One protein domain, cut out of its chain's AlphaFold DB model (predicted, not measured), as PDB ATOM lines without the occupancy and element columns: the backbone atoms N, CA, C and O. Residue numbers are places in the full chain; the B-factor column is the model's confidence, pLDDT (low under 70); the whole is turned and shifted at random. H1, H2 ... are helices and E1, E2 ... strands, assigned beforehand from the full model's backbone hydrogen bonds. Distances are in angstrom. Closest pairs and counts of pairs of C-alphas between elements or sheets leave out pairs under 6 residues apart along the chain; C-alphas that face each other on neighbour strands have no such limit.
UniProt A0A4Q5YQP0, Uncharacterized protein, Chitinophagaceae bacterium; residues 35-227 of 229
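This is residues 35 to 227 of the 229 residues of an uncharacterized protein of Chitinophagaceae bacterium (UniProt A0A4Q5YQP0). Three twisted sheets stand in a row in a flat body: a curled sheet E2 E1 E14 E13 E12 with the short helix H1 beside its strands, then the branched sheet E7 E8 E9 E10 E11 in the middle, then the sheet E3 E4 E5 E6. The last two are partly face to face as a loose sandwich, beyond which the hairpin E4 and E5 reaches out to its turn near Lys 104. The printed part has 193 residues, mostly strand, with fourteen named strands and one named helix, which comes between E11 and E12. The curled sheet is mixed, in the order E2 E1 E14 E13 E12; the other two are antiparallel. The whole is compact, with a radius of gyration of the C-alphas of 17.3 A and spans of 46 by 46 by 24 A.

Find C-alpha 35 at (219.630, 201.949, 341.525); from there E1 runs over residues 35 to 43, 26.5 A long. E2, residues 46 to 56, is 29.8 A long and bends by 55 degrees at residue 49. After residues 57 to 77, which hold no named element, come E3, residues 78 to 81, and E4, residues 90 to 102, which is 30.9 A long and bends by 63 degrees at residue 96. Look for C-alpha 105 at (255.761, 225.920, 334.792), where E5, residues 105 to 114, sets out over 27.2 A. Then follow E6, residues 122 to 124; E7, residues 129 to 136, 22.1 A; E8, residues 145 to 151, 19.5 A; E9, residues 158 to 166, 25.0 A; E10, residues 169 to 172; and E11, residues 177 to 179. H1 takes residues 181 to 185, E12 residues 191 to 193, E13 residues 200 to 206, 19.4 A, and E14 residues 220 to 226, 18.9 A, ending at C-alpha 226 at (252.715, 187.333, 349.556).

Start with the sheet E2 E1 E14 E13 E12, curled like part of a barrel. In the hairpin E1 and E2, N 39 and O 51 are 2.9 A apart. E1 and E14 are parallel, with N 42 and O 220 at 2.8 A. E12 E13 E14 is a meander, each strand the antiparallel neighbour of the one before; N 203 and O 223 are 2.8 A apart, and N 202 and O 192 2.8 A. H1 is on this sheet at the sheet's level, with a height of 0.8 A; its O i to N i+4 pair is within hydrogen-bond range. Toward the branched sheet, the closest C-alphas of E11 and E13, those of Asn 179 and Ser 206, are 5.0 A apart. E7 E8 E9 E10 is a second meander: N 133 and O 147 are 2.8 A apart, N 148 and O 161 2.8 A, N 166 and O 169 2.8 A. E8 lies on one side of E9, E10 and E11 on the other; N 160 and O 177 are 2.8 A apart. The third meander, E3 E4 E5 E6, has N 92 and O 79 at 2.9 A, N 95 and O 111 at 2.8 A, and N 112 and O 122 at 2.9 A. It makes a sandwich, two sheets face to face, with the branched sheet: their best planes are 25 degrees apart, and the closest C-alphas of E4 and E7, those of Arg 96 and Ser 129, are 5.7 A apart. E1 and E4 are apart.

The two C-alphas farthest apart, those of Lys 46 and Lys 104, are 54.4 A apart. The printed part has no cut. The long links are E2 to E3 and E13 to E14. The mean pLDDT of the printed part is 87.6; look for values under 70 at residues 56 to 65 and 208 to 212.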
ATOM      1  N   VAL A  35     219.473 203.189 342.281       77.06
ATOM      2  CA  VAL A  35     219.630 201.949 341.525       77.06
ATOM      3  C   VAL A  35     220.336 200.939 342.419       77.06
ATOM      4  O   VAL A  35     221.392 201.228 342.978       77.06
ATOM      5  N   LYS A  36     219.745 199.750 342.553       85.31
ATOM      6  CA  LYS A  36     220.339 198.607 343.254       85.31
ATOM      7  C   LYS A  36     221.019 197.706 342.237       85.31
ATOM      8  O   LYS A  36     220.383 197.286 341.272       85.31
ATOM      9  N   ASP A  37     222.271 197.364 342.492       86.88
ATOM     10  CA  ASP A  37     223.028 196.420 341.676       86.88
ATOM     11  C   ASP A  37     223.863 195.491 342.572       86.88
ATOM     12  O   ASP A  37     223.853 195.594 343.804       86.88
ATOM     13  N   THR A  38     224.528 194.504 341.979       89.75
ATOM     14  CA  THR A  38     225.287 193.480 342.688       89.75
ATOM     15  C   THR A  38     226.607 193.189 341.993       89.75
ATOM     16  O   THR A  38     226.651 192.766 340.839       89.75
ATOM     17  N   ILE A  39     227.702 193.308 342.742       88.94
ATOM     18  CA  ILE A  39     229.038 192.940 342.279       88.94
ATOM     19  C   ILE A  39     229.417 191.544 342.783       88.94
ATOM     20  O   ILE A  39     229.216 191.202 343.950       88.94
ATOM     21  N   ARG A  40     229.970 190.714 341.895       91.38
ATOM     22  CA  ARG A  40     230.421 189.352 342.221       91.38
ATOM     23  C   ARG A  40     231.912 189.344 342.529       91.38
ATOM     24  O   ARG A  40     232.707 189.895 341.767       91.38
ATOM     25  N   VAL A  41     232.276 188.675 343.620       91.94
ATOM     26  CA  VAL A  41     233.666 188.440 344.023       91.94
ATOM     27  C   VAL A  41     234.027 186.996 343.719       91.94
ATOM     28  O   VAL A  41     233.378 186.069 344.208       91.94
ATOM     29  N   PHE A  42     235.070 186.812 342.920       92.12
ATOM     30  CA  PHE A  42     235.557 185.522 342.463       92.12
ATOM     31  C   PHE A  42     236.888 185.178 343.121       92.12
ATOM     32  O   PHE A  42     237.745 186.041 343.276       92.12
ATOM     33  N   ARG A  43     237.104 183.899 343.421       90.62
ATOM     34  CA  ARG A  43     238.411 183.342 343.792       90.62
ATOM     35  C   ARG A  43     238.554 182.003 343.080       90.62
ATOM     36  O   ARG A  43     237.635 181.184 343.110       90.62
ATOM     37  N   THR A  44     239.674 181.771 342.393       87.06
ATOM     38  CA  THR A  44     239.925 180.511 341.650       87.06
ATOM     39  C   THR A  44     238.769 180.102 340.714       87.06
ATOM     40  O   THR A  44     238.372 178.942 340.662       87.06
ATOM     41  N   GLY A  45     238.161 181.076 340.023       82.06
ATOM     42  CA  GLY A  45     237.042 180.849 339.095       82.06
ATOM     43  C   GLY A  45     235.674 180.581 339.741       82.06
ATOM     44  O   GLY A  45     234.688 180.431 339.023       82.06
ATOM     45  N   LYS A  46     235.574 180.552 341.075       86.94
ATOM     46  CA  LYS A  46     234.310 180.378 341.807       86.94
ATOM     47  C   LYS A  46     233.827 181.706 342.374       86.94
ATOM     48  O   LYS A  46     234.633 182.488 342.869       86.94
ATOM     49  N   VAL A  47     232.514 181.942 342.337       89.50
ATOM     50  CA  VAL A  47     231.896 183.065 343.058       89.50
ATOM     51  C   VAL A  47     231.970 182.760 344.551       89.50
ATOM     52  O   VAL A  47     231.376 181.791 345.012       89.50
ATOM     53  N   MET A  48     232.695 183.590 345.293       90.94
ATOM     54  CA  MET A  48     232.807 183.486 346.748       90.94
ATOM     55  C   MET A  48     231.646 184.188 347.436       90.94
ATOM     56  O   MET A  48     231.094 183.688 348.409       90.94
ATOM     57  N   ARG A  49     231.285 185.372 346.930       93.19
ATOM     58  CA  ARG A  49     230.181 186.181 347.445       93.19
ATOM     59  C   ARG A  49     229.690 187.177 346.404       93.19
ATOM     60  O   ARG A  49     230.379 187.466 345.425       93.19
ATOM     61  N   SER A  50     228.509 187.715 346.664       92.12
ATOM     62  CA  SER A  50     227.917 188.821 345.920       92.12
ATOM     63  C   SER A  50     227.632 189.964 346.891       92.12
ATOM     64  O   SER A  50     227.124 189.714 347.982       92.12
ATOM     65  N   VAL A  51     227.991 191.190 346.522       92.06
ATOM     66  CA  VAL A  51     227.818 192.381 347.364       92.06
ATOM     67  C   VAL A  51     226.825 193.306 346.677       92.06
ATOM     68  O   VAL A  51     227.073 193.757 345.559       92.06
ATOM     69  N   ALA A  52     225.695 193.560 347.330       90.69
ATOM     70  CA  ALA A  52     224.725 194.536 346.855       90.69
ATOM     71  C   ALA A  52     225.234 195.955 347.128       90.69
ATOM     72  O   ALA A  52     225.802 196.224 348.191       90.69
ATOM     73  N   TYR A  53     225.013 196.864 346.185       87.25
ATOM     74  CA  TYR A  53     225.310 198.280 346.354       87.25
ATOM     75  C   TYR A  53     224.232 199.140 345.707       87.25
ATOM     76  O   TYR A  53     223.493 198.695 344.829       87.25
ATOM     77  N   GLU A  54     224.139 200.371 346.193       83.75
ATOM     78  CA  GLU A  54     223.176 201.363 345.739       83.75
ATOM     79  C   GLU A  54     223.916 202.597 345.250       83.75
ATOM     80  O   GLU A  54     224.945 202.971 345.821       83.75
ATOM     81  N   TYR A  55     223.392 203.210 344.193       76.44
ATOM     82  CA  TYR A  55     223.927 204.446 343.643       76.44
ATOM     83  C   TYR A  55     222.822 205.346 343.110       76.44
ATOM     84  O   TYR A  55     221.770 204.861 342.681       76.44
ATOM     85  N   ASP A  56     223.045 206.659 343.156       66.19
ATOM     86  CA  ASP A  56     222.145 207.591 342.494       66.19
ATOM     87  C   ASP A  56     222.304 207.399 340.978       66.19
ATOM     88  O   ASP A  56     223.411 207.324 340.450       66.19
ATOM     89  N   GLY A  57     221.210 207.233 340.235       59.88
ATOM     90  CA  GLY A  57     221.278 206.965 338.791       59.88
ATOM     91  C   GLY A  57     221.941 208.077 337.952       59.88
ATOM     92  O   GLY A  57     222.068 207.913 336.738       59.88
ATOM     93  N   ASN A  58     222.360 209.193 338.568       57.22
ATOM     94  CA  ASN A  58     223.035 210.329 337.938       57.22
ATOM     95  C   ASN A  58     224.575 210.207 337.977       57.22
ATOM     96  O   ASN A  58     225.266 210.924 337.242       57.22
ATOM     97  N   ASP A  59     225.104 209.233 338.728       58.03
ATOM     98  CA  ASP A  59     226.532 208.926 338.910       58.03
ATOM     99  C   ASP A  59     227.274 208.552 337.603       58.03
ATOM    100  O   ASP A  59     228.487 208.361 337.547       58.03
ATOM    101  N   VAL A  60     226.554 208.467 336.484       49.19
ATOM    102  CA  VAL A  60     227.118 208.088 335.187       49.19
ATOM    103  C   VAL A  60     227.773 209.273 334.458       49.19
ATOM    104  O   VAL A  60     228.561 209.037 333.538       49.19
ATOM    105  N   ARG A  61     227.469 210.546 334.801       44.06
ATOM    106  CA  ARG A  61     227.960 211.720 334.023       44.06
ATOM    107  C   ARG A  61     228.291 213.015 334.789       44.06
ATOM    108  O   ARG A  61     228.755 213.951 334.141       44.06
ATOM    109  N   GLY A  62     228.127 213.105 336.111       44.12
ATOM    110  CA  GLY A  62     228.347 214.360 336.855       44.12
ATOM    111  C   GLY A  62     229.122 214.171 338.157       44.12
ATOM    112  O   GLY A  62     228.517 214.085 339.211       44.12
ATOM    113  N   THR A  63     230.457 214.115 338.070       54.72
ATOM    114  CA  THR A  63     231.414 213.988 339.199       54.72
ATOM    115  C   THR A  63     231.046 212.928 340.245       54.72
ATOM    116  O   THR A  63     230.544 213.274 341.313       54.72
ATOM    117  N   PRO A  64     231.359 211.647 339.973       64.19
ATOM    118  CA  PRO A  64     231.007 210.560 340.865       64.19
ATOM    119  C   PRO A  64     231.537 210.762 342.270       64.19
ATOM    120  O   PRO A  64     232.744 210.974 342.449       64.19
ATOM    121  N   GLN A  65     230.672 210.616 343.276       67.75
ATOM    122  CA  GLN A  65     231.101 210.597 344.675       67.75
ATOM    123  C   GLN A  65     232.219 209.568 344.875       67.75
ATOM    124  O   GLN A  65     233.094 209.783 345.695       67.75
ATOM    125  N   TYR A  66     232.258 208.494 344.082       75.19
ATOM    126  CA  TYR A  66     233.272 207.442 344.167       75.19
ATOM    127  C   TYR A  66     234.383 207.554 343.114       75.19
ATOM    128  O   TYR A  66     235.199 206.643 342.972       75.19
ATOM    129  N   LEU A  67     234.481 208.685 342.400       80.38
ATOM    130  CA  LEU A  67     235.541 208.925 341.413       80.38
ATOM    131  C   LEU A  67     236.922 208.943 342.067       80.38
ATOM    132  O   LEU A  67     237.880 208.401 341.515       80.38
ATOM    133  N   ASN A  68     237.003 209.571 343.240       85.06
ATOM    134  CA  ASN A  68     238.227 209.790 344.011       85.06
ATOM    135  C   ASN A  68     238.060 209.354 345.477       85.06
ATOM    136  O   ASN A  68     238.852 209.755 346.324       85.06
ATOM    137  N   TYR A  69     237.037 208.544 345.760       85.75
ATOM    138  CA  TYR A  69     236.677 208.074 347.093       85.75
ATOM    139  C   TYR A  69     236.213 206.617 347.054       85.75
ATOM    140  O   TYR A  69     235.797 206.116 346.009       85.75
ATOM    141  N   ALA A  70     236.264 205.939 348.198       88.56
ATOM    142  CA  ALA A  70     235.765 204.580 348.365       88.56
ATOM    143  C   ALA A  70     234.910 204.478 349.632       88.56
ATOM    144  O   ALA A  70     235.229 205.072 350.666       88.56
ATOM    145  N   LYS A  71     233.805 203.732 349.556       89.38
ATOM    146  CA  LYS A  71     232.962 203.444 350.716       89.38
ATOM    147  C   LYS A  71     233.739 202.555 351.692       89.38
ATOM    148  O   LYS A  71     234.451 201.650 351.274       89.38
ATOM    149  N   GLY A  72     233.599 202.812 352.990       85.50
ATOM    150  CA  GLY A  72     234.298 202.044 354.028       85.50
ATOM    151  C   GLY A  72     235.776 202.408 354.214       85.50
ATOM    152  O   GLY A  72     236.427 201.807 355.061       85.50
ATOM    153  N   TYR A  73     236.283 203.390 353.468       87.25
ATOM    154  CA  TYR A  73     237.581 204.013 353.706       87.25
ATOM    155  C   TYR A  73     237.408 205.323 354.477       87.25
ATOM    156  O   TYR A  73     236.445 206.065 354.261       87.25
ATOM    157  N   ASN A  74     238.344 205.604 355.377       82.44
ATOM    158  CA  ASN A  74     238.483 206.871 356.063       82.44
ATOM    159  C   ASN A  74     238.993 207.915 355.065       82.44
ATOM    160  O   ASN A  74     240.155 207.939 354.678       82.44
ATOM    161  N   GLN A  75     238.108 208.813 354.645       77.19
ATOM    162  CA  GLN A  75     238.418 209.856 353.662       77.19
ATOM    163  C   GLN A  75     239.088 211.082 354.310       77.19
ATOM    164  O   GLN A  75     238.983 212.197 353.802       77.19
ATOM    165  N   SER A  76     239.738 210.882 355.458       85.38
ATOM    166  CA  SER A  76     240.430 211.924 356.206       85.38
ATOM    167  C   SER A  76     241.765 212.275 355.557       85.38
ATOM    168  O   SER A  76     242.513 211.415 355.100       85.38
ATOM    169  N   ASP A  77     242.116 213.555 355.610       90.06
ATOM    170  CA  ASP A  77     243.444 214.044 355.222       90.06
ATOM    171  C   ASP A  77     244.496 213.741 356.277       90.06
ATOM    172  O   ASP A  77     245.669 214.035 356.081       90.06
ATOM    173  N   THR A  78     244.083 213.208 357.420       94.19
ATOM    174  CA  THR A  78     244.944 212.931 358.559       94.19
ATOM    175  C   THR A  78     244.616 211.568 359.143       94.19
ATOM    176  O   THR A  78     243.461 211.285 359.472       94.19
ATOM    177  N   VAL A  79     245.642 210.741 359.309       94.94
ATOM    178  CA  VAL A  79     245.541 209.431 359.957       94.94
ATOM    179  C   VAL A  79     246.634 209.304 361.010       94.94
ATOM    180  O   VAL A  79     247.706 209.903 360.891       94.94
ATOM    181  N   VAL A  80     246.346 208.530 362.052       96.25
ATOM    182  CA  VAL A  80     247.273 208.239 363.146       96.25
ATOM    183  C   VAL A  80     247.552 206.742 363.153       96.25
ATOM    184  O   VAL A  80     246.608 205.955 363.062       96.25
ATOM    185  N   GLY A  81     248.820 206.353 363.243       96.19
ATOM    186  CA  GLY A  81     249.254 204.958 363.160       96.19
ATOM    187  C   GLY A  81     250.713 204.777 363.561       96.19
ATOM    188  O   GLY A  81     251.391 205.748 363.889       96.19
ATOM    189  N   TYR A  82     251.172 203.531 363.545       97.19
ATOM    190  CA  TYR A  82     252.564 203.171 363.813       97.19
ATOM    191  C   TYR A  82     253.332 203.152 362.492       97.19
ATOM    192  O   TYR A  82     253.327 202.135 361.817       97.19
ATOM    193  N   PHE A  83     253.924 204.265 362.058       96.88
ATOM    194  CA  PHE A  83     254.422 204.381 360.674       96.88
ATOM    195  C   PHE A  83     255.918 204.105 360.499       96.88
ATOM    196  O   PHE A  83     256.410 204.120 359.369       96.88
ATOM    197  N   ASP A  84     256.642 203.838 361.583       94.75
ATOM    198  CA  ASP A  84     258.037 203.429 361.527       94.75
ATOM    199  C   ASP A  84     258.396 202.362 362.579       94.75
ATOM    200  O   ASP A  84     257.566 201.872 363.348       94.75
ATOM    201  N   ALA A  85     259.670 201.969 362.585       91.56
ATOM    202  CA  ALA A  85     260.182 200.909 363.444       91.56
ATOM    203  C   ALA A  85     260.236 201.275 364.941       91.56
ATOM    204  O   ALA A  85     260.481 200.384 365.759       91.56
ATOM    205  N   ASP A  86     260.043 202.546 365.319       92.12
ATOM    206  CA  ASP A  86     260.030 202.958 366.726       92.12
ATOM    207  C   ASP A  86     258.705 202.625 367.432       92.12
ATOM    208  O   ASP A  86     258.664 202.558 368.664       92.12
ATOM    209  N   ARG A  87     257.662 202.310 366.645       88.56
ATOM    210  CA  ARG A  87     256.334 201.871 367.101       88.56
ATOM    211  C   ARG A  87     255.682 202.850 368.075       88.56
ATOM    212  O   ARG A  87     254.903 202.458 368.950       88.56
ATOM    213  N   THR A  88     255.967 204.134 367.917       95.12
ATOM    214  CA  THR A  88     255.209 205.208 368.547       95.12
ATOM    215  C   THR A  88     254.103 205.694 367.609       95.12
ATOM    216  O   THR A  88     254.098 205.399 366.417       95.12
ATOM    217  N   LEU A  89     253.076 206.346 368.162       97.25
ATOM    218  CA  LEU A  89     251.989 206.867 367.336       97.25
ATOM    219  C   LEU A  89     252.463 208.106 366.578       97.25
ATOM    220  O   LEU A  89     252.784 209.132 367.179       97.25
ATOM    221  N   ASP A  90     252.386 208.028 365.259       97.50
ATOM    222  CA  ASP A  90     252.698 209.105 364.340       97.50
ATOM    223  C   ASP A  90     251.434 209.641 363.674       97.50
ATOM    224  O   ASP A  90     250.412 208.967 363.555       97.50
ATOM    225  N   THR A  91     251.509 210.882 363.200       97.38
ATOM    226  CA  THR A  91     250.440 211.509 362.418       97.38
ATOM    227  C   THR A  91     250.911 211.722 360.989       97.38
ATOM    228  O   THR A  91     251.861 212.477 360.751       97.38
ATOM    229  N   ALA A  92     250.213 211.094 360.049       96.38
ATOM    230  CA  ALA A  92     250.387 211.288 358.620       96.38
ATOM    231  C   ALA A  92     249.313 212.246 358.089       96.38
ATOM    232  O   ALA A  92     248.155 212.183 358.499       96.38
ATOM    233  N   ILE A  93     249.702 213.143 357.183       95.12
ATOM    234  CA  ILE A  93     248.861 214.195 356.609       95.12
ATOM    235  C   ILE A  93     249.017 214.201 355.088       95.12
ATOM    236  O   ILE A  93     250.121 214.432 354.578       95.12
ATOM    237  N   LEU A  94     247.910 214.032 354.366       92.25
ATOM    238  CA  LEU A  94     247.837 214.201 352.919       92.25
ATOM    239  C   LEU A  94     247.857 215.690 352.556       92.25
ATOM    240  O   LEU A  94     246.960 216.459 352.896       92.25
ATOM    241  N   ARG A  95     248.884 216.106 351.820       91.31
ATOM    242  CA  ARG A  95     249.006 217.445 351.238       91.31
ATOM    243  C   ARG A  95     248.619 217.357 349.770       91.31
ATOM    244  O   ARG A  95     249.417 216.906 348.950       91.31
ATOM    245  N   ARG A  96     247.381 217.736 349.452       87.38
ATOM    246  CA  ARG A  96     246.864 217.714 348.075       87.38
ATOM    247  C   ARG A  96     247.366 218.906 347.280       87.38
ATOM    248  O   ARG A  96     247.287 220.031 347.765       87.38
ATOM    249  N   CYS A  97     247.769 218.642 346.036       83.44
ATOM    250  CA  CYS A  97     247.957 219.666 345.011       83.44
ATOM    251  C   CYS A  97     248.813 220.865 345.488       83.44
ATOM    252  O   CYS A  97     248.472 222.021 345.250       83.44
ATOM    253  N   GLU A  98     249.921 220.605 346.190       82.69
ATOM    254  CA  GLU A  98     250.856 221.659 346.585       82.69
ATOM    255  C   GLU A  98     251.493 222.230 345.315       82.69
ATOM    256  O   GLU A  98     252.186 221.519 344.579       82.69
ATOM    257  N   VAL A  99     251.199 223.498 345.020       82.06
ATOM    258  CA  VAL A  99     251.697 224.167 343.818       82.06
ATOM    259  C   VAL A  99     253.193 224.398 343.967       82.06
ATOM    260  O   VAL A  99     253.652 225.063 344.894       82.06
ATOM    261  N   ILE A 100     253.952 223.864 343.021       80.44
ATOM    262  CA  ILE A 100     255.392 224.034 342.911       80.44
ATOM    263  C   ILE A 100     255.743 224.600 341.538       80.44
ATOM    264  O   ILE A 100     255.071 224.338 340.540       80.44
ATOM    265  N   THR A 101     256.843 225.337 341.467       85.12
ATOM    266  CA  THR A 101     257.352 225.871 340.203       85.12
ATOM    267  C   THR A 101     258.541 225.039 339.749       85.12
ATOM    268  O   THR A 101     259.560 224.975 340.436       85.12
ATOM    269  N   VAL A 102     258.426 224.404 338.582       79.38
ATOM    270  CA  VAL A 102     259.527 223.698 337.917       79.38
ATOM    271  C   VAL A 102     259.905 224.502 336.676       79.38
ATOM    272  O   VAL A 102     259.187 224.516 335.675       79.38
ATOM    273  N   GLY A 103     261.013 225.240 336.757       86.31
ATOM    274  CA  GLY A 103     261.409 226.189 335.714       86.31
ATOM    275  C   GLY A 103     260.411 227.346 335.596       86.31
ATOM    276  O   GLY A 103     260.307 228.163 336.505       86.31
ATOM    277  N   LYS A 104     259.684 227.418 334.472       87.31
ATOM    278  CA  LYS A 104     258.629 228.425 334.219       87.31
ATOM    279  C   LYS A 104     257.206 227.869 334.355       87.31
ATOM    280  O   LYS A 104     256.250 228.597 334.107       87.31
ATOM    281  N   THR A 105     257.058 226.599 334.731       79.94
ATOM    282  CA  THR A 105     255.761 225.920 334.792       79.94
ATOM    283  C   THR A 105     255.362 225.686 336.241       79.94
ATOM    284  O   THR A 105     256.112 225.075 337.005       79.94
ATOM    285  N   ALA A 106     254.168 226.146 336.615       79.38
ATOM    286  CA  ALA A 106     253.526 225.731 337.854       79.38
ATOM    287  C   ALA A 106     252.948 224.324 337.655       79.38
ATOM    288  O   ALA A 106     252.171 224.087 336.732       79.38
ATOM    289  N   THR A 107     253.344 223.387 338.505       81.00
ATOM    290  CA  THR A 107     252.761 222.047 338.585       81.00
ATOM    291  C   THR A 107     252.318 221.788 340.016       81.00
ATOM    292  O   THR A 107     252.685 222.520 340.930       81.00
ATOM    293  N   CYS A 108     251.505 220.767 340.225       80.00
ATOM    294  CA  CYS A 108     251.052 220.395 341.553       80.00
ATOM    295  C   CYS A 108     251.678 219.067 341.969       80.00
ATOM    296  O   CYS A 108     251.861 218.169 341.145       80.00
ATOM    297  N   ARG A 109     252.024 218.947 343.251       84.50
ATOM    298  CA  ARG A 109     252.461 217.683 343.845       84.50
ATOM    299  C   ARG A 109     251.552 217.319 344.997       84.50
ATOM    300  O   ARG A 109     251.296 218.131 345.881       84.50
ATOM    301  N   THR A 110     251.104 216.076 344.991       88.75
ATOM    302  CA  THR A 110     250.415 215.487 346.130       88.75
ATOM    303  C   THR A 110     251.416 214.627 346.889       88.75
ATOM    304  O   THR A 110     252.233 213.932 346.286       88.75
ATOM    305  N   LYS A 111     251.420 214.719 348.216       91.62
ATOM    306  CA  LYS A 111     252.335 213.937 349.054       91.62
ATOM    307  C   LYS A 111     251.711 213.612 350.401       91.62
ATOM    308  O   LYS A 111     250.922 214.400 350.922       91.62
ATOM    309  N   VAL A 112     252.111 212.493 350.990       93.56
ATOM    310  CA  VAL A 112     251.848 212.195 352.403       93.56
ATOM    311  C   VAL A 112     253.046 212.682 353.210       93.56
ATOM    312  O   VAL A 112     254.186 212.319 352.925       93.56
ATOM    313  N   THR A 113     252.788 213.544 354.189       95.19
ATOM    314  CA  THR A 113     253.790 214.096 355.115       95.19
ATOM    315  C   THR A 113     253.556 213.584 356.522       95.19
ATOM    316  O   THR A 113     252.415 213.334 356.885       95.19
ATOM    317  N   PHE A 114     254.606 213.501 357.331       96.94
ATOM    318  CA  PHE A 114     254.521 213.045 358.716       96.94
ATOM    319  C   PHE A 114     254.907 214.181 359.663       96.94
ATOM    320  O   PHE A 114     255.798 214.979 359.354       96.94
ATOM    321  N   LEU A 115     254.229 214.284 360.811       97.00
ATOM    322  CA  LEU A 115     254.620 215.249 361.850       97.00
ATOM    323  C   LEU A 115     255.974 214.884 362.473       97.00
ATOM    324  O   LEU A 115     256.780 215.772 362.764       97.00
ATOM    325  N   ASN A 116     256.251 213.586 362.611       95.88
ATOM    326  CA  ASN A 116     257.576 213.077 362.923       95.88
ATOM    327  C   ASN A 116     258.491 213.236 361.701       95.88
ATOM    328  O   ASN A 116     258.374 212.532 360.702       95.88
ATOM    329  N   ARG A 117     259.427 214.186 361.789       94.06
ATOM    330  CA  ARG A 117     260.323 214.556 360.679       94.06
ATOM    331  C   ARG A 117     261.370 213.493 360.333       94.06
ATOM    332  O   ARG A 117     262.091 213.681 359.356       94.06
ATOM    333  N   LYS A 118     261.492 212.423 361.126       93.81
ATOM    334  CA  LYS A 118     262.367 211.284 360.808       93.81
ATOM    335  C   LYS A 118     261.750 210.375 359.746       93.81
ATOM    336  O   LYS A 118     262.490 209.723 359.015       93.81
ATOM    337  N   ILE A 119     260.422 210.376 359.629       96.38
ATOM    338  CA  ILE A 119     259.704 209.578 358.641       96.38
ATOM    339  C   ILE A 119     259.697 210.342 357.308       96.38
ATOM    340  O   ILE A 119     259.191 211.470 357.235       96.38
ATOM    341  N   PRO A 120     260.267 209.774 356.231       96.56
ATOM    342  CA  PRO A 120     260.268 210.407 354.923       96.56
ATOM    343  C   PRO A 120     258.844 210.533 354.375       96.56
ATOM    344  O   PRO A 120     257.983 209.684 354.598       96.56
ATOM    345  N   SER A 121     258.605 211.597 353.612       95.38
ATOM    346  CA  SER A 121     257.332 211.793 352.914       95.38
ATOM    347  C   SER A 121     257.173 210.816 351.745       95.38
ATOM    348  O   SER A 121     258.158 210.451 351.104       95.38
ATOM    349  N   ILE A 122     255.930 210.466 351.418       93.56
ATOM    350  CA  ILE A 122     255.590 209.694 350.215       93.56
ATOM    351  C   ILE A 122     255.181 210.686 349.133       93.56
ATOM    352  O   ILE A 122     254.192 211.404 349.299       93.56
ATOM    353  N   LEU A 123     255.941 210.758 348.040       90.31
ATOM    354  CA  LEU A 123     255.545 211.543 346.874       90.31
ATOM    355  C   LEU A 123     254.564 210.731 346.030       90.31
ATOM    356  O   LEU A 123     254.856 209.600 345.655       90.31
ATOM    357  N   LEU A 124     253.424 211.335 345.711       86.94
ATOM    358  CA  LEU A 124     252.379 210.728 344.903       86.94
ATOM    359  C   LEU A 124     252.387 211.450 343.559       86.94
ATOM    360  O   LEU A 124     251.910 212.584 343.427       86.94
ATOM    361  N   GLU A 125     253.051 210.834 342.587       77.19
ATOM    362  CA  GLU A 125     253.210 211.424 341.265       77.19
ATOM    363  C   GLU A 125     251.885 211.468 340.522       77.19
ATOM    364  O   GLU A 125     251.043 210.587 340.679       77.19
ATOM    365  N   SER A 126     251.730 212.490 339.676       75.50
ATOM    366  CA  SER A 126     250.610 212.587 338.742       75.50
ATOM    367  C   SER A 126     249.272 212.348 339.450       75.50
ATOM    368  O   SER A 126     248.575 211.371 339.201       75.50
ATOM    369  N   THR A 127     248.925 213.217 340.398       83.38
ATOM    370  CA  THR A 127     247.592 213.222 340.998       83.38
ATOM    371  C   THR A 127     247.277 214.576 341.621       83.38
ATOM    372  O   THR A 127     248.127 215.204 342.259       83.38
ATOM    373  N   THR A 128     246.042 215.038 341.433       78.69
ATOM    374  CA  THR A 128     245.563 216.325 341.962       78.69
ATOM    375  C   THR A 128     244.758 216.167 343.249       78.69
ATOM    376  O   THR A 128     244.476 217.154 343.927       78.69
ATOM    377  N   SER A 129     244.338 214.942 343.579       81.19
ATOM    378  CA  SER A 129     243.442 214.657 344.701       81.19
ATOM    379  C   SER A 129     243.525 213.183 345.112       81.19
ATOM    380  O   SER A 129     244.535 212.532 344.865       81.19
ATOM    381  N   GLY A 130     242.475 212.660 345.748       83.75
ATOM    382  CA  GLY A 130     242.398 211.282 346.213       83.75
ATOM    383  C   GLY A 130     242.281 211.190 347.726       83.75
ATOM    384  O   GLY A 130     242.154 212.208 348.427       83.75
ATOM    385  N   PHE A 131     242.348 209.958 348.211       87.38
ATOM    386  CA  PHE A 131     242.411 209.653 349.631       87.38
ATOM    387  C   PHE A 131     243.566 208.698 349.899       87.38
ATOM    388  O   PHE A 131     243.996 207.944 349.024       87.38
ATOM    389  N   PHE A 132     244.043 208.739 351.131       90.69
ATOM    390  CA  PHE A 132     244.979 207.769 351.662       90.69
ATOM    391  C   PHE A 132     244.380 207.165 352.928       90.69
ATOM    392  O   PHE A 132     243.516 207.773 353.556       90.69
ATOM    393  N   GLU A 133     244.817 205.965 353.267       92.94
ATOM    394  CA  GLU A 133     244.281 205.174 354.364       92.94
ATOM    395  C   GLU A 133     245.420 204.535 355.145       92.94
ATOM    396  O   GLU A 133     246.462 204.189 354.584       92.94
ATOM    397  N   ARG A 134     245.180 204.319 356.437       95.62
ATOM    398  CA  ARG A 134     245.988 203.409 357.237       95.62
ATOM    399  C   ARG A 134     245.423 201.998 357.084       95.62
ATOM    400  O   ARG A 134     244.383 201.683 357.662       95.62
ATOM    401  N   GLU A 135     246.112 201.147 356.332       95.62
ATOM    402  CA  GLU A 135     245.691 199.750 356.140       95.62
ATOM    403  C   GLU A 135     245.946 198.882 357.377       95.62
ATOM    404  O   GLU A 135     245.399 197.783 357.497       95.62
ATOM    405  N   GLY A 136     246.705 199.427 358.328       95.31
ATOM    406  CA  GLY A 136     247.197 198.716 359.494       95.31
ATOM    407  C   GLY A 136     248.420 197.886 359.134       95.31
ATOM    408  O   GLY A 136     248.808 197.816 357.972       95.31
ATOM    409  N   ASP A 137     249.023 197.267 360.136       95.06
ATOM    410  CA  ASP A 137     250.086 196.287 359.936       95.06
ATOM    411  C   ASP A 137     249.523 195.111 359.113       95.06
ATOM    412  O   ASP A 137     248.610 194.423 359.575       95.06
ATOM    413  N   LEU A 138     249.996 194.906 357.885       95.56
ATOM    414  CA  LEU A 138     249.540 193.881 356.941       95.56
ATOM    415  C   LEU A 138     250.442 192.641 356.939       95.56
ATOM    416  O   LEU A 138     249.943 191.544 356.667       95.56
ATOM    417  N   ASP A 139     251.735 192.774 357.240       90.19
ATOM    418  CA  ASP A 139     252.689 191.653 357.240       90.19
ATOM    419  C   ASP A 139     253.062 191.125 358.631       90.19
ATOM    420  O   ASP A 139     253.623 190.034 358.740       90.19
ATOM    421  N   GLY A 140     252.664 191.811 359.699       90.56
ATOM    422  CA  GLY A 140     252.980 191.441 361.075       90.56
ATOM    423  C   GLY A 140     254.298 192.004 361.598       90.56
ATOM    424  O   GLY A 140     254.753 191.523 362.639       90.56
ATOM    425  N   ASP A 141     254.933 192.963 360.917       90.56
ATOM    426  CA  ASP A 141     256.188 193.569 361.380       90.56
ATOM    427  C   ASP A 141     255.987 194.629 362.488       90.56
ATOM    428  O   ASP A 141     256.953 195.081 363.122       90.56
ATOM    429  N   GLY A 142     254.728 194.945 362.811       92.44
ATOM    430  CA  GLY A 142     254.327 195.931 363.811       92.44
ATOM    431  C   GLY A 142     254.338 197.376 363.308       92.44
ATOM    432  O   GLY A 142     254.225 198.279 364.138       92.44
ATOM    433  N   VAL A 143     254.492 197.589 362.000       95.19
ATOM    434  CA  VAL A 143     254.408 198.884 361.320       95.19
ATOM    435  C   VAL A 143     253.170 198.888 360.427       95.19
ATOM    436  O   VAL A 143     252.911 197.949 359.692       95.19
ATOM    437  N   ASP A 144     252.381 199.953 360.499       96.94
ATOM    438  CA  ASP A 144     251.185 200.130 359.693       96.94
ATOM    439  C   ASP A 144     251.542 200.479 358.237       96.94
ATOM    440  O   ASP A 144     252.287 201.425 357.957       96.94
ATOM    441  N   GLU A 145     250.914 199.783 357.292       96.38
ATOM    442  CA  GLU A 145     250.952 200.136 355.879       96.38
ATOM    443  C   GLU A 145     250.026 201.308 355.537       96.38
ATOM    444  O   GLU A 145     248.974 201.539 356.151       96.38
ATOM    445  N   ILE A 146     250.397 202.026 354.473       95.75
ATOM    446  CA  ILE A 146     249.616 203.131 353.918       95.75
ATOM    447  C   ILE A 146     249.084 202.746 352.545       95.75
ATOM    448  O   ILE A 146     249.847 202.445 351.627       95.75
ATOM    449  N   GLY A 147     247.769 202.826 352.388       95.06
ATOM    450  CA  GLY A 147     247.102 202.709 351.104       95.06
ATOM    451  C   GLY A 147     246.794 204.082 350.503       95.06
ATOM    452  O   GLY A 147     246.561 205.051 351.224       95.06
ATOM    453  N   PHE A 148     246.806 204.193 349.176       93.06
ATOM    454  CA  PHE A 148     246.513 205.436 348.470       93.06
ATOM    455  C   PHE A 148     245.731 205.194 347.180       93.06
ATOM    456  O   PHE A 148     246.156 204.434 346.306       93.06
ATOM    457  N   LEU A 149     244.615 205.911 347.031       92.00
ATOM    458  CA  LEU A 149     243.889 206.020 345.774       92.00
ATOM    459  C   LEU A 149     244.171 207.396 345.142       92.00
ATOM    460  O   LEU A 149     243.674 208.400 345.664       92.00
ATOM    461  N   PRO A 150     244.884 207.476 344.004       88.88
ATOM    462  CA  PRO A 150     245.088 208.730 343.294       88.88
ATOM    463  C   PRO A 150     243.761 209.302 342.806       88.88
ATOM    464  O   PRO A 150     242.873 208.581 342.351       88.88
ATOM    465  N   GLY A 151     243.620 210.623 342.868       85.25
ATOM    466  CA  GLY A 151     242.448 211.327 342.370       85.25
ATOM    467  C   GLY A 151     242.712 212.144 341.104       85.25
ATOM    468  O   GLY A 151     243.749 212.801 340.978       85.25
ATOM    469  N   TRP A 152     241.739 212.129 340.189       79.06
ATOM    470  CA  TRP A 152     241.730 212.873 338.925       79.06
ATOM    471  C   TRP A 152     240.308 213.301 338.523       79.06
ATOM    472  O   TRP A 152     239.346 212.622 338.884       79.06
ATOM    473  N   PRO A 153     240.147 214.387 337.742       73.44
ATOM    474  CA  PRO A 153     238.825 214.878 337.346       73.44
ATOM    475  C   PRO A 153     238.196 214.150 336.143       73.44
ATOM    476  O   PRO A 153     236.983 214.203 335.986       73.44
ATOM    477  N   THR A 154     238.980 213.492 335.278       71.12
ATOM    478  CA  THR A 154     238.530 213.113 333.918       71.12
ATOM    479  C   THR A 154     238.337 211.615 333.661       71.12
ATOM    480  O   THR A 154     237.742 211.256 332.651       71.12
ATOM    481  N   SER A 155     238.813 210.722 334.537       77.06
ATOM    482  CA  SER A 155     238.725 209.260 334.344       77.06
ATOM    483  C   SER A 155     238.312 208.554 335.629       77.06
ATOM    484  O   SER A 155     238.694 209.018 336.697       77.06
ATOM    485  N   ALA A 156     237.597 207.428 335.544       81.25
ATOM    486  CA  ALA A 156     237.321 206.543 336.683       81.25
ATOM    487  C   ALA A 156     238.362 205.428 336.857       81.25
ATOM    488  O   ALA A 156     238.361 204.762 337.888       81.25
ATOM    489  N   CYS A 157     239.255 205.233 335.882       83.44
ATOM    490  CA  CYS A 157     240.292 204.207 335.946       83.44
ATOM    491  C   CYS A 157     241.281 204.571 337.048       83.44
ATOM    492  O   CYS A 157     241.875 205.654 337.004       83.44
ATOM    493  N   ARG A 158     241.416 203.700 338.048       86.00
ATOM    494  CA  ARG A 158     242.305 203.904 339.186       86.00
ATOM    495  C   ARG A 158     242.989 202.614 339.574       86.00
ATOM    496  O   ARG A 158     242.411 201.532 339.479       86.00
ATOM    497  N   GLU A 159     244.191 202.785 340.089       91.62
ATOM    498  CA  GLU A 159     244.932 201.746 340.772       91.62
ATOM    499  C   GLU A 159     245.143 202.194 342.214       91.62
ATOM    500  O   GLU A 159     245.379 203.371 342.479       91.62
ATOM    501  N   TYR A 160     244.968 201.273 343.150       94.62
ATOM    502  CA  TYR A 160     245.215 201.516 344.561       94.62
ATOM    503  C   TYR A 160     246.643 201.096 344.888       94.62
ATOM    504  O   TYR A 160     247.030 199.956 344.622       94.62
ATOM    505  N   HIS A 161     247.424 202.017 345.434       95.12
ATOM    506  CA  HIS A 161     248.822 201.802 345.783       95.12
ATOM    507  C   HIS A 161     248.923 201.482 347.269       95.12
ATOM    508  O   HIS A 161     248.180 202.049 348.065       95.12
ATOM    509  N   VAL A 162     249.833 200.588 347.652       96.44
ATOM    510  CA  VAL A 162     250.059 200.240 349.061       96.44
ATOM    511  C   VAL A 162     251.549 200.277 349.342       96.44
ATOM    512  O   VAL A 162     252.331 199.608 348.658       96.44
ATOM    513  N   TYR A 163     251.920 201.056 350.349       95.88
ATOM    514  CA  TYR A 163     253.289 201.305 350.757       95.88
ATOM    515  C   TYR A 163     253.545 200.742 352.153       95.88
ATOM    516  O   TYR A 163     252.778 201.007 353.077       95.88
ATOM    517  N   GLY A 164     254.654 200.020 352.298       95.38
ATOM    518  CA  GLY A 164     255.216 199.608 353.586       95.38
ATOM    519  C   GLY A 164     256.511 200.362 353.876       95.38
ATOM    520  O   GLY A 164     257.214 200.784 352.946       95.38
ATOM    521  N   TYR A 165     256.828 200.556 355.156       95.00
ATOM    522  CA  TYR A 165     258.046 201.244 355.581       95.00
ATOM    523  C   TYR A 165     259.178 200.242 355.822       95.00
ATOM    524  O   TYR A 165     259.231 199.561 356.842       95.00
ATOM    525  N   ARG A 166     260.120 200.155 354.879       91.56
ATOM    526  CA  ARG A 166     261.218 199.179 354.905       91.56
ATOM    527  C   ARG A 166     262.561 199.889 354.841       91.56
ATOM    528  O   ARG A 166     262.809 200.694 353.947       91.56
ATOM    529  N   GLN A 167     263.453 199.579 355.784       90.38
ATOM    530  CA  GLN A 167     264.831 200.097 355.816       90.38
ATOM    531  C   GLN A 167     264.921 201.632 355.686       90.38
ATOM    532  O   GLN A 167     265.761 202.165 354.960       90.38
ATOM    533  N   GLY A 168     264.033 202.356 356.369       91.38
ATOM    534  CA  GLY A 168     264.054 203.817 356.379       91.38
ATOM    535  C   GLY A 168     263.357 204.492 355.191       91.38
ATOM    536  O   GLY A 168     263.441 205.713 355.065       91.38
ATOM    537  N   LYS A 169     262.687 203.740 354.308       94.25
ATOM    538  CA  LYS A 169     261.998 204.265 353.118       94.25
ATOM    539  C   LYS A 169     260.642 203.596 352.893       94.25
ATOM    540  O   LYS A 169     260.431 202.447 353.264       94.25
ATOM    541  N   TRP A 170     259.748 204.306 352.216       95.38
ATOM    542  CA  TRP A 170     258.484 203.750 351.737       95.38
ATOM    543  C   TRP A 170     258.695 202.986 350.431       95.38
ATOM    544  O   TRP A 170     259.336 203.496 349.509       95.38
ATOM    545  N   VAL A 171     258.155 201.771 350.347       94.19
ATOM    546  CA  VAL A 171     258.228 200.912 349.157       94.19
ATOM    547  C   VAL A 171     256.853 200.358 348.813       94.19
ATOM    548  O   VAL A 171     256.081 200.028 349.707       94.19
ATOM    549  N   GLU A 172     256.533 200.244 347.522       94.44
ATOM    550  CA  GLU A 172     255.305 199.566 347.092       94.44
ATOM    551  C   GLU A 172     255.410 198.058 347.336       94.44
ATOM    552  O   GLU A 172     256.135 197.351 346.628       94.44
ATOM    553  N   ILE A 173     254.648 197.553 348.305       94.88
ATOM    554  CA  ILE A 173     254.732 196.156 348.767       94.88
ATOM    555  C   ILE A 173     253.870 195.184 347.952       94.88
ATOM    556  O   ILE A 173     254.021 193.968 348.050       94.88
ATOM    557  N   VAL A 174     252.996 195.705 347.093       95.50
ATOM    558  CA  VAL A 174     252.205 194.942 346.117       95.50
ATOM    559  C   VAL A 174     252.269 195.632 344.758       95.50
ATOM    560  O   VAL A 174     252.871 196.693 344.613       95.50
ATOM    561  N   LYS A 175     251.734 194.996 343.716       94.75
ATOM    562  CA  LYS A 175     251.466 195.719 342.466       94.75
ATOM    563  C   LYS A 175     250.280 196.666 342.697       94.75
ATOM    564  O   LYS A 175     249.388 196.264 343.449       94.75
ATOM    565  N   PRO A 176     250.242 197.852 342.058       94.50
ATOM    566  CA  PRO A 176     249.057 198.704 342.079       94.50
ATOM    567  C   PRO A 176     247.806 197.885 341.745       94.50
ATOM    568  O   PRO A 176     247.848 197.020 340.870       94.50
ATOM    569  N   ILE A 177     246.729 198.088 342.505       95.56
ATOM    570  CA  ILE A 177     245.530 197.243 342.475       95.56
ATOM    571  C   ILE A 177     244.463 197.935 341.620       95.56
ATOM    572  O   ILE A 177     243.853 198.907 342.089       95.56
ATOM    573  N   PRO A 178     244.177 197.452 340.396       93.62
ATOM    574  CA  PRO A 178     243.120 198.021 339.571       93.62
ATOM    575  C   PRO A 178     241.784 197.923 340.301       93.62
ATOM    576  O   PRO A 178     241.423 196.852 340.792       93.62
ATOM    577  N   ASN A 179     241.039 199.022 340.375       92.25
ATOM    578  CA  ASN A 179     239.738 199.045 341.036       92.25
ATOM    579  C   ASN A 179     238.732 199.880 340.243       92.25
ATOM    580  O   ASN A 179     238.978 201.021 339.851       92.25
ATOM    581  N   SER A 180     237.581 199.274 339.981       90.12
ATOM    582  CA  SER A 180     236.471 199.899 339.270       90.12
ATOM    583  C   SER A 180     235.613 200.708 340.241       90.12
ATOM    584  O   SER A 180     235.681 200.556 341.464       90.12
ATOM    585  N   MET A 181     234.836 201.645 339.708       88.69
ATOM    586  CA  MET A 181     233.982 202.513 340.520       88.69
ATOM    587  C   MET A 181     232.958 201.712 341.338       88.69
ATOM    588  O   MET A 181     232.841 201.937 342.539       88.69
ATOM    589  N   ASN A 182     232.318 200.701 340.747       88.75
ATOM    590  CA  ASN A 182     231.368 199.837 341.450       88.75
ATOM    591  C   ASN A 182     231.989 199.082 342.643       88.75
ATOM    592  O   ASN A 182     231.318 198.894 343.654       88.75
ATOM    593  N   MET A 183     233.274 198.711 342.589       92.56
ATOM    594  CA  MET A 183     233.985 198.136 343.742       92.56
ATOM    595  C   MET A 183     234.060 199.125 344.906       92.56
ATOM    596  O   MET A 183     233.796 198.762 346.055       92.56
ATOM    597  N   ARG A 184     234.394 200.383 344.598       91.38
ATOM    598  CA  ARG A 184     234.482 201.481 345.569       91.38
ATOM    599  C   ARG A 184     233.118 201.824 346.158       91.38
ATOM    600  O   ARG A 184     233.022 202.026 347.365       91.38
ATOM    601  N   MET A 185     232.073 201.826 345.335       89.31
ATOM    602  CA  MET A 185     230.680 202.051 345.746       89.31
ATOM    603  C   MET A 185     230.166 200.929 346.652       89.31
ATOM    604  O   MET A 185     229.523 201.180 347.671       89.31
ATOM    605  N   ALA A 186     230.507 199.682 346.318       91.19
ATOM    606  CA  ALA A 186     230.161 198.505 347.106       91.19
ATOM    607  C   ALA A 186     230.943 198.393 348.425       91.19
ATOM    608  O   ALA A 186     230.629 197.533 349.245       91.19
ATOM    609  N   GLY A 187     231.939 199.255 348.652       91.81
ATOM    610  CA  GLY A 187     232.764 199.238 349.859       91.81
ATOM    611  C   GLY A 187     233.683 198.026 349.949       91.81
ATOM    612  O   GLY A 187     233.954 197.516 351.035       91.81
ATOM    613  N   ILE A 188     234.143 197.529 348.802       93.56
ATOM    614  CA  ILE A 188     235.105 196.434 348.760       93.56
ATOM    615  C   ILE A 188     236.481 196.974 349.155       93.56
ATOM    616  O   ILE A 188     237.057 197.787 348.437       93.56
ATOM    617  N   ARG A 189     237.015 196.482 350.278       94.75
ATOM    618  CA  ARG A 189     238.395 196.739 350.719       94.75
ATOM    619  C   ARG A 189     239.379 196.115 349.730       94.75
ATOM    620  O   ARG A 189     239.300 194.912 349.466       94.75
ATOM    621  N   MET A 190     240.283 196.929 349.187       95.56
ATOM    622  CA  MET A 190     241.236 196.527 348.143       95.56
ATOM    623  C   MET A 190     242.287 195.555 348.671       95.56
ATOM    624  O   MET A 190     242.722 194.670 347.933       95.56
ATOM    625  N   ILE A 191     242.674 195.711 349.936       97.19
ATOM    626  CA  ILE A 191     243.675 194.890 350.608       97.19
ATOM    627  C   ILE A 191     243.302 194.698 352.081       97.19
ATOM    628  O   ILE A 191     242.725 195.590 352.698       97.19
ATOM    629  N   GLU A 192     243.605 193.527 352.628       96.00
ATOM    630  CA  GLU A 192     243.588 193.238 354.067       96.00
ATOM    631  C   GLU A 192     244.439 191.995 354.349       96.00
ATOM    632  O   GLU A 192     244.798 191.266 353.418       96.00
ATOM    633  N   ARG A 193     244.751 191.721 355.621       95.56
ATOM    634  CA  ARG A 193     245.397 190.459 356.009       95.56
ATOM    635  C   ARG A 193     244.573 189.263 355.546       95.56
ATOM    636  O   ARG A 193     243.347 189.277 355.636       95.56
ATOM    637  N   ASP A 194     245.251 188.214 355.101       94.94
ATOM    638  CA  ASP A 194     244.603 186.936 354.840       94.94
ATOM    639  C   ASP A 194     244.445 186.155 356.156       94.94
ATOM    640  O   ASP A 194     245.448 185.683 356.699       94.94
ATOM    641  N   PRO A 195     243.216 186.019 356.696       91.12
ATOM    642  CA  PRO A 195     243.003 185.350 357.976       91.12
ATOM    643  C   PRO A 195     243.334 183.854 357.915       91.12
ATOM    644  O   PRO A 195     243.677 183.267 358.940       91.12
ATOM    645  N   ASP A 196     243.265 183.250 356.726       92.25
ATOM    646  CA  ASP A 196     243.490 181.818 356.534       92.25
ATOM    647  C   ASP A 196     244.963 181.502 356.233       92.25
ATOM    648  O   ASP A 196     245.385 180.350 356.326       92.25
ATOM    649  N   ASN A 197     245.760 182.512 355.855       91.62
ATOM    650  CA  ASN A 197     247.152 182.336 355.449       91.62
ATOM    651  C   ASN A 197     248.053 183.421 356.069       91.62
ATOM    652  O   ASN A 197     248.299 184.453 355.437       91.62
ATOM    653  N   PRO A 198     248.595 183.189 357.280       87.00
ATOM    654  CA  PRO A 198     249.489 184.133 357.946       87.00
ATOM    655  C   PRO A 198     250.671 184.570 357.064       87.00
ATOM    656  O   PRO A 198     251.273 183.758 356.360       87.00
ATOM    657  N   GLY A 199     251.003 185.864 357.105       86.50
ATOM    658  CA  GLY A 199     252.054 186.467 356.272       86.50
ATOM    659  C   GLY A 199     251.637 186.742 354.819       86.50
ATOM    660  O   GLY A 199     252.483 187.047 353.975       86.50
ATOM    661  N   ARG A 200     250.343 186.614 354.501       94.69
ATOM    662  CA  ARG A 200     249.764 186.971 353.200       94.69
ATOM    663  C   ARG A 200     248.648 187.993 353.364       94.69
ATOM    664  O   ARG A 200     248.088 188.177 354.444       94.69
ATOM    665  N   VAL A 201     248.302 188.616 352.246       96.81
ATOM    666  CA  VAL A 201     247.193 189.562 352.128       96.81
ATOM    667  C   VAL A 201     246.183 189.082 351.094       96.81
ATOM    668  O   VAL A 201     246.546 188.458 350.092       96.81
ATOM    669  N   LEU A 202     244.911 189.403 351.313       96.56
ATOM    670  CA  LEU A 202     243.869 189.285 350.302       96.56
ATOM    671  C   LEU A 202     243.826 190.568 349.482       96.56
ATOM    672  O   LEU A 202     243.485 191.624 350.003       96.56
ATOM    673  N   ILE A 203     244.127 190.464 348.191       97.31
ATOM    674  CA  ILE A 203     243.984 191.553 347.223       97.31
ATOM    675  C   ILE A 203     242.683 191.368 346.454       97.31
ATOM    676  O   ILE A 203     242.396 190.271 345.969       97.31
ATOM    677  N   ARG A 204     241.921 192.454 346.309       96.31
ATOM    678  CA  ARG A 204     240.688 192.519 345.520       96.31
ATOM    679  C   ARG A 204     240.849 193.525 344.399       96.31
ATOM    680  O   ARG A 204     240.885 194.725 344.649       96.31
ATOM    681  N   SER A 205     240.917 193.025 343.171       95.06
ATOM    682  CA  SER A 205     241.111 193.836 341.971       95.06
ATOM    683  C   SER A 205     239.949 193.692 340.994       95.06
ATOM    684  O   SER A 205     239.239 192.683 340.994       95.06
ATOM    685  N   SER A 206     239.784 194.673 340.110       91.75
ATOM    686  CA  SER A 206     238.944 194.536 338.921       91.75
ATOM    687  C   SER A 206     239.372 193.306 338.122       91.75
ATOM    688  O   SER A 206     240.557 193.087 337.872       91.75
ATOM    689  N   TYR A 207     238.402 192.487 337.726       82.00
ATOM    690  CA  TYR A 207     238.630 191.295 336.925       82.00
ATOM    691  C   TYR A 207     238.476 191.617 335.435       82.00
ATOM    692  O   TYR A 207     237.371 191.571 334.883       82.00
ATOM    693  N   GLU A 208     239.602 191.940 334.798       69.50
ATOM    694  CA  GLU A 208     239.689 192.396 333.401       69.50
ATOM    695  C   GLU A 208     239.173 191.373 332.381       69.50
ATOM    696  O   GLU A 208     238.627 191.753 331.352       69.50
ATOM    697  N   ASN A 209     239.229 190.076 332.699       64.44
ATOM    698  CA  ASN A 209     238.714 189.013 331.829       64.44
ATOM    699  C   ASN A 209     237.187 188.827 331.908       64.44
ATOM    700  O   ASN A 209     236.651 187.887 331.318       64.44
ATOM    701  N   SER A 210     236.462 189.676 332.645       59.75
ATOM    702  CA  SER A 210     235.000 189.671 332.579       59.75
ATOM    703  C   SER A 210     234.519 190.431 331.344       59.75
ATOM    704  O   SER A 210     234.970 191.539 331.072       59.75
ATOM    705  N   GLN A 211     233.542 189.859 330.631       57.50
ATOM    706  CA  GLN A 211     232.917 190.431 329.423       57.50
ATOM    707  C   GLN A 211     232.351 191.855 329.622       57.50
ATOM    708  O   GLN A 211     232.017 192.531 328.655       57.50
ATOM    709  N   TRP A 212     232.262 192.316 330.870       60.50
ATOM    710  CA  TRP A 212     231.652 193.575 331.281       60.50
ATOM    711  C   TRP A 212     232.626 194.508 332.008       60.50
ATOM    712  O   TRP A 212     232.171 195.471 332.614       60.50
ATOM    713  N   CYS A 213     233.937 194.231 331.991       77.81
ATOM    714  CA  CYS A 213     234.896 195.037 332.741       77.81
ATOM    715  C   CYS A 213     235.194 196.374 332.056       77.81
ATOM    716  O   CYS A 213     235.665 196.442 330.923       77.81
ATOM    717  N   SER A 214     234.949 197.449 332.794       83.94
ATOM    718  CA  SER A 214     235.322 198.823 332.486       83.94
ATOM    719  C   SER A 214     235.754 199.529 333.772       83.94
ATOM    720  O   SER A 214     235.496 199.068 334.881       83.94
ATOM    721  N   CYS A 215     236.333 200.720 333.659       83.62
ATOM    722  CA  CYS A 215     236.706 201.500 334.841       83.62
ATOM    723  C   CYS A 215     235.518 201.868 335.753       83.62
ATOM    724  O   CYS A 215     235.718 202.209 336.919       83.62
ATOM    725  N   GLN A 216     234.285 201.789 335.244       83.81
ATOM    726  CA  GLN A 216     233.068 202.024 336.019       83.81
ATOM    727  C   GLN A 216     232.549 200.746 336.677       83.81
ATOM    728  O   GLN A 216     232.183 200.771 337.848       83.81
ATOM    729  N   SER A 217     232.548 199.632 335.947       85.44
ATOM    730  CA  SER A 217     231.971 198.377 336.415       85.44
ATOM    731  C   SER A 217     232.833 197.195 336.004       85.44
ATOM    732  O   SER A 217     233.049 196.995 334.815       85.44
ATOM    733  N   CYS A 218     233.318 196.418 336.971       88.56
ATOM    734  CA  CYS A 218     233.901 195.097 336.738       88.56
ATOM    735  C   CYS A 218     233.392 194.092 337.772       88.56
ATOM    736  O   CYS A 218     232.877 194.451 338.831       88.56
ATOM    737  N   SER A 219     233.587 192.806 337.481       90.31
ATOM    738  CA  SER A 219     233.645 191.784 338.531       90.31
ATOM    739  C   SER A 219     234.919 191.938 339.366       90.31
ATOM    740  O   SER A 219     235.878 192.557 338.908       90.31
ATOM    741  N   VAL A 220     234.962 191.342 340.560       93.62
ATOM    742  CA  VAL A 220     236.149 191.381 341.431       93.62
ATOM    743  C   VAL A 220     236.855 190.042 341.441       93.62
ATOM    744  O   VAL A 220     236.223 189.014 341.675       93.62
ATOM    745  N   LEU A 221     238.170 190.061 341.265       94.00
ATOM    746  CA  LEU A 221     239.036 188.931 341.556       94.00
ATOM    747  C   LEU A 221     239.661 189.121 342.935       94.00
ATOM    748  O   LEU A 221     240.292 190.137 343.205       94.00
ATOM    749  N   GLU A 222     239.505 188.125 343.794       95.62
ATOM    750  CA  GLU A 222     240.147 188.038 345.095       95.62
ATOM    751  C   GLU A 222     241.290 187.024 345.031       95.62
ATOM    752  O   GLU A 222     241.101 185.881 344.605       95.62
ATOM    753  N   SER A 223     242.483 187.445 345.442       95.19
ATOM    754  CA  SER A 223     243.695 186.625 345.416       95.19
ATOM    755  C   SER A 223     244.464 186.759 346.722       95.19
ATOM    756  O   SER A 223     244.677 187.868 347.201       95.19
ATOM    757  N   SER A 224     244.921 185.634 347.269       95.38
ATOM    758  CA  SER A 224     245.871 185.624 348.384       95.38
ATOM    759  C   SER A 224     247.286 185.801 347.843       95.38
ATOM    760  O   SER A 224     247.722 185.014 346.996       95.38
ATOM    761  N   VAL A 225     248.021 186.807 348.311       95.38
ATOM    762  CA  VAL A 225     249.324 187.219 347.766       95.38
ATOM    763  C   VAL A 225     250.339 187.405 348.895       95.38
ATOM    764  O   VAL A 225     249.998 187.888 349.971       95.38
ATOM    765  N   LYS A 226     251.596 187.009 348.658       93.81
ATOM    766  CA  LYS A 226     252.715 187.333 349.556       93.81
ATOM    767  C   LYS A 226     253.185 188.759 349.257       93.81
ATOM    768  O   LYS A 226     253.360 189.098 348.086       93.81
ATOM    769  N   LEU A 227     253.386 189.561 350.297       90.12
ATOM    770  CA  LEU A 227     253.939 190.908 350.166       90.12
ATOM    771  C   LEU A 227     255.393 190.856 349.671       90.12
ATOM    772  O   LEU A 227     256.102 189.871 349.897       90.12
TER     773      LEU A 227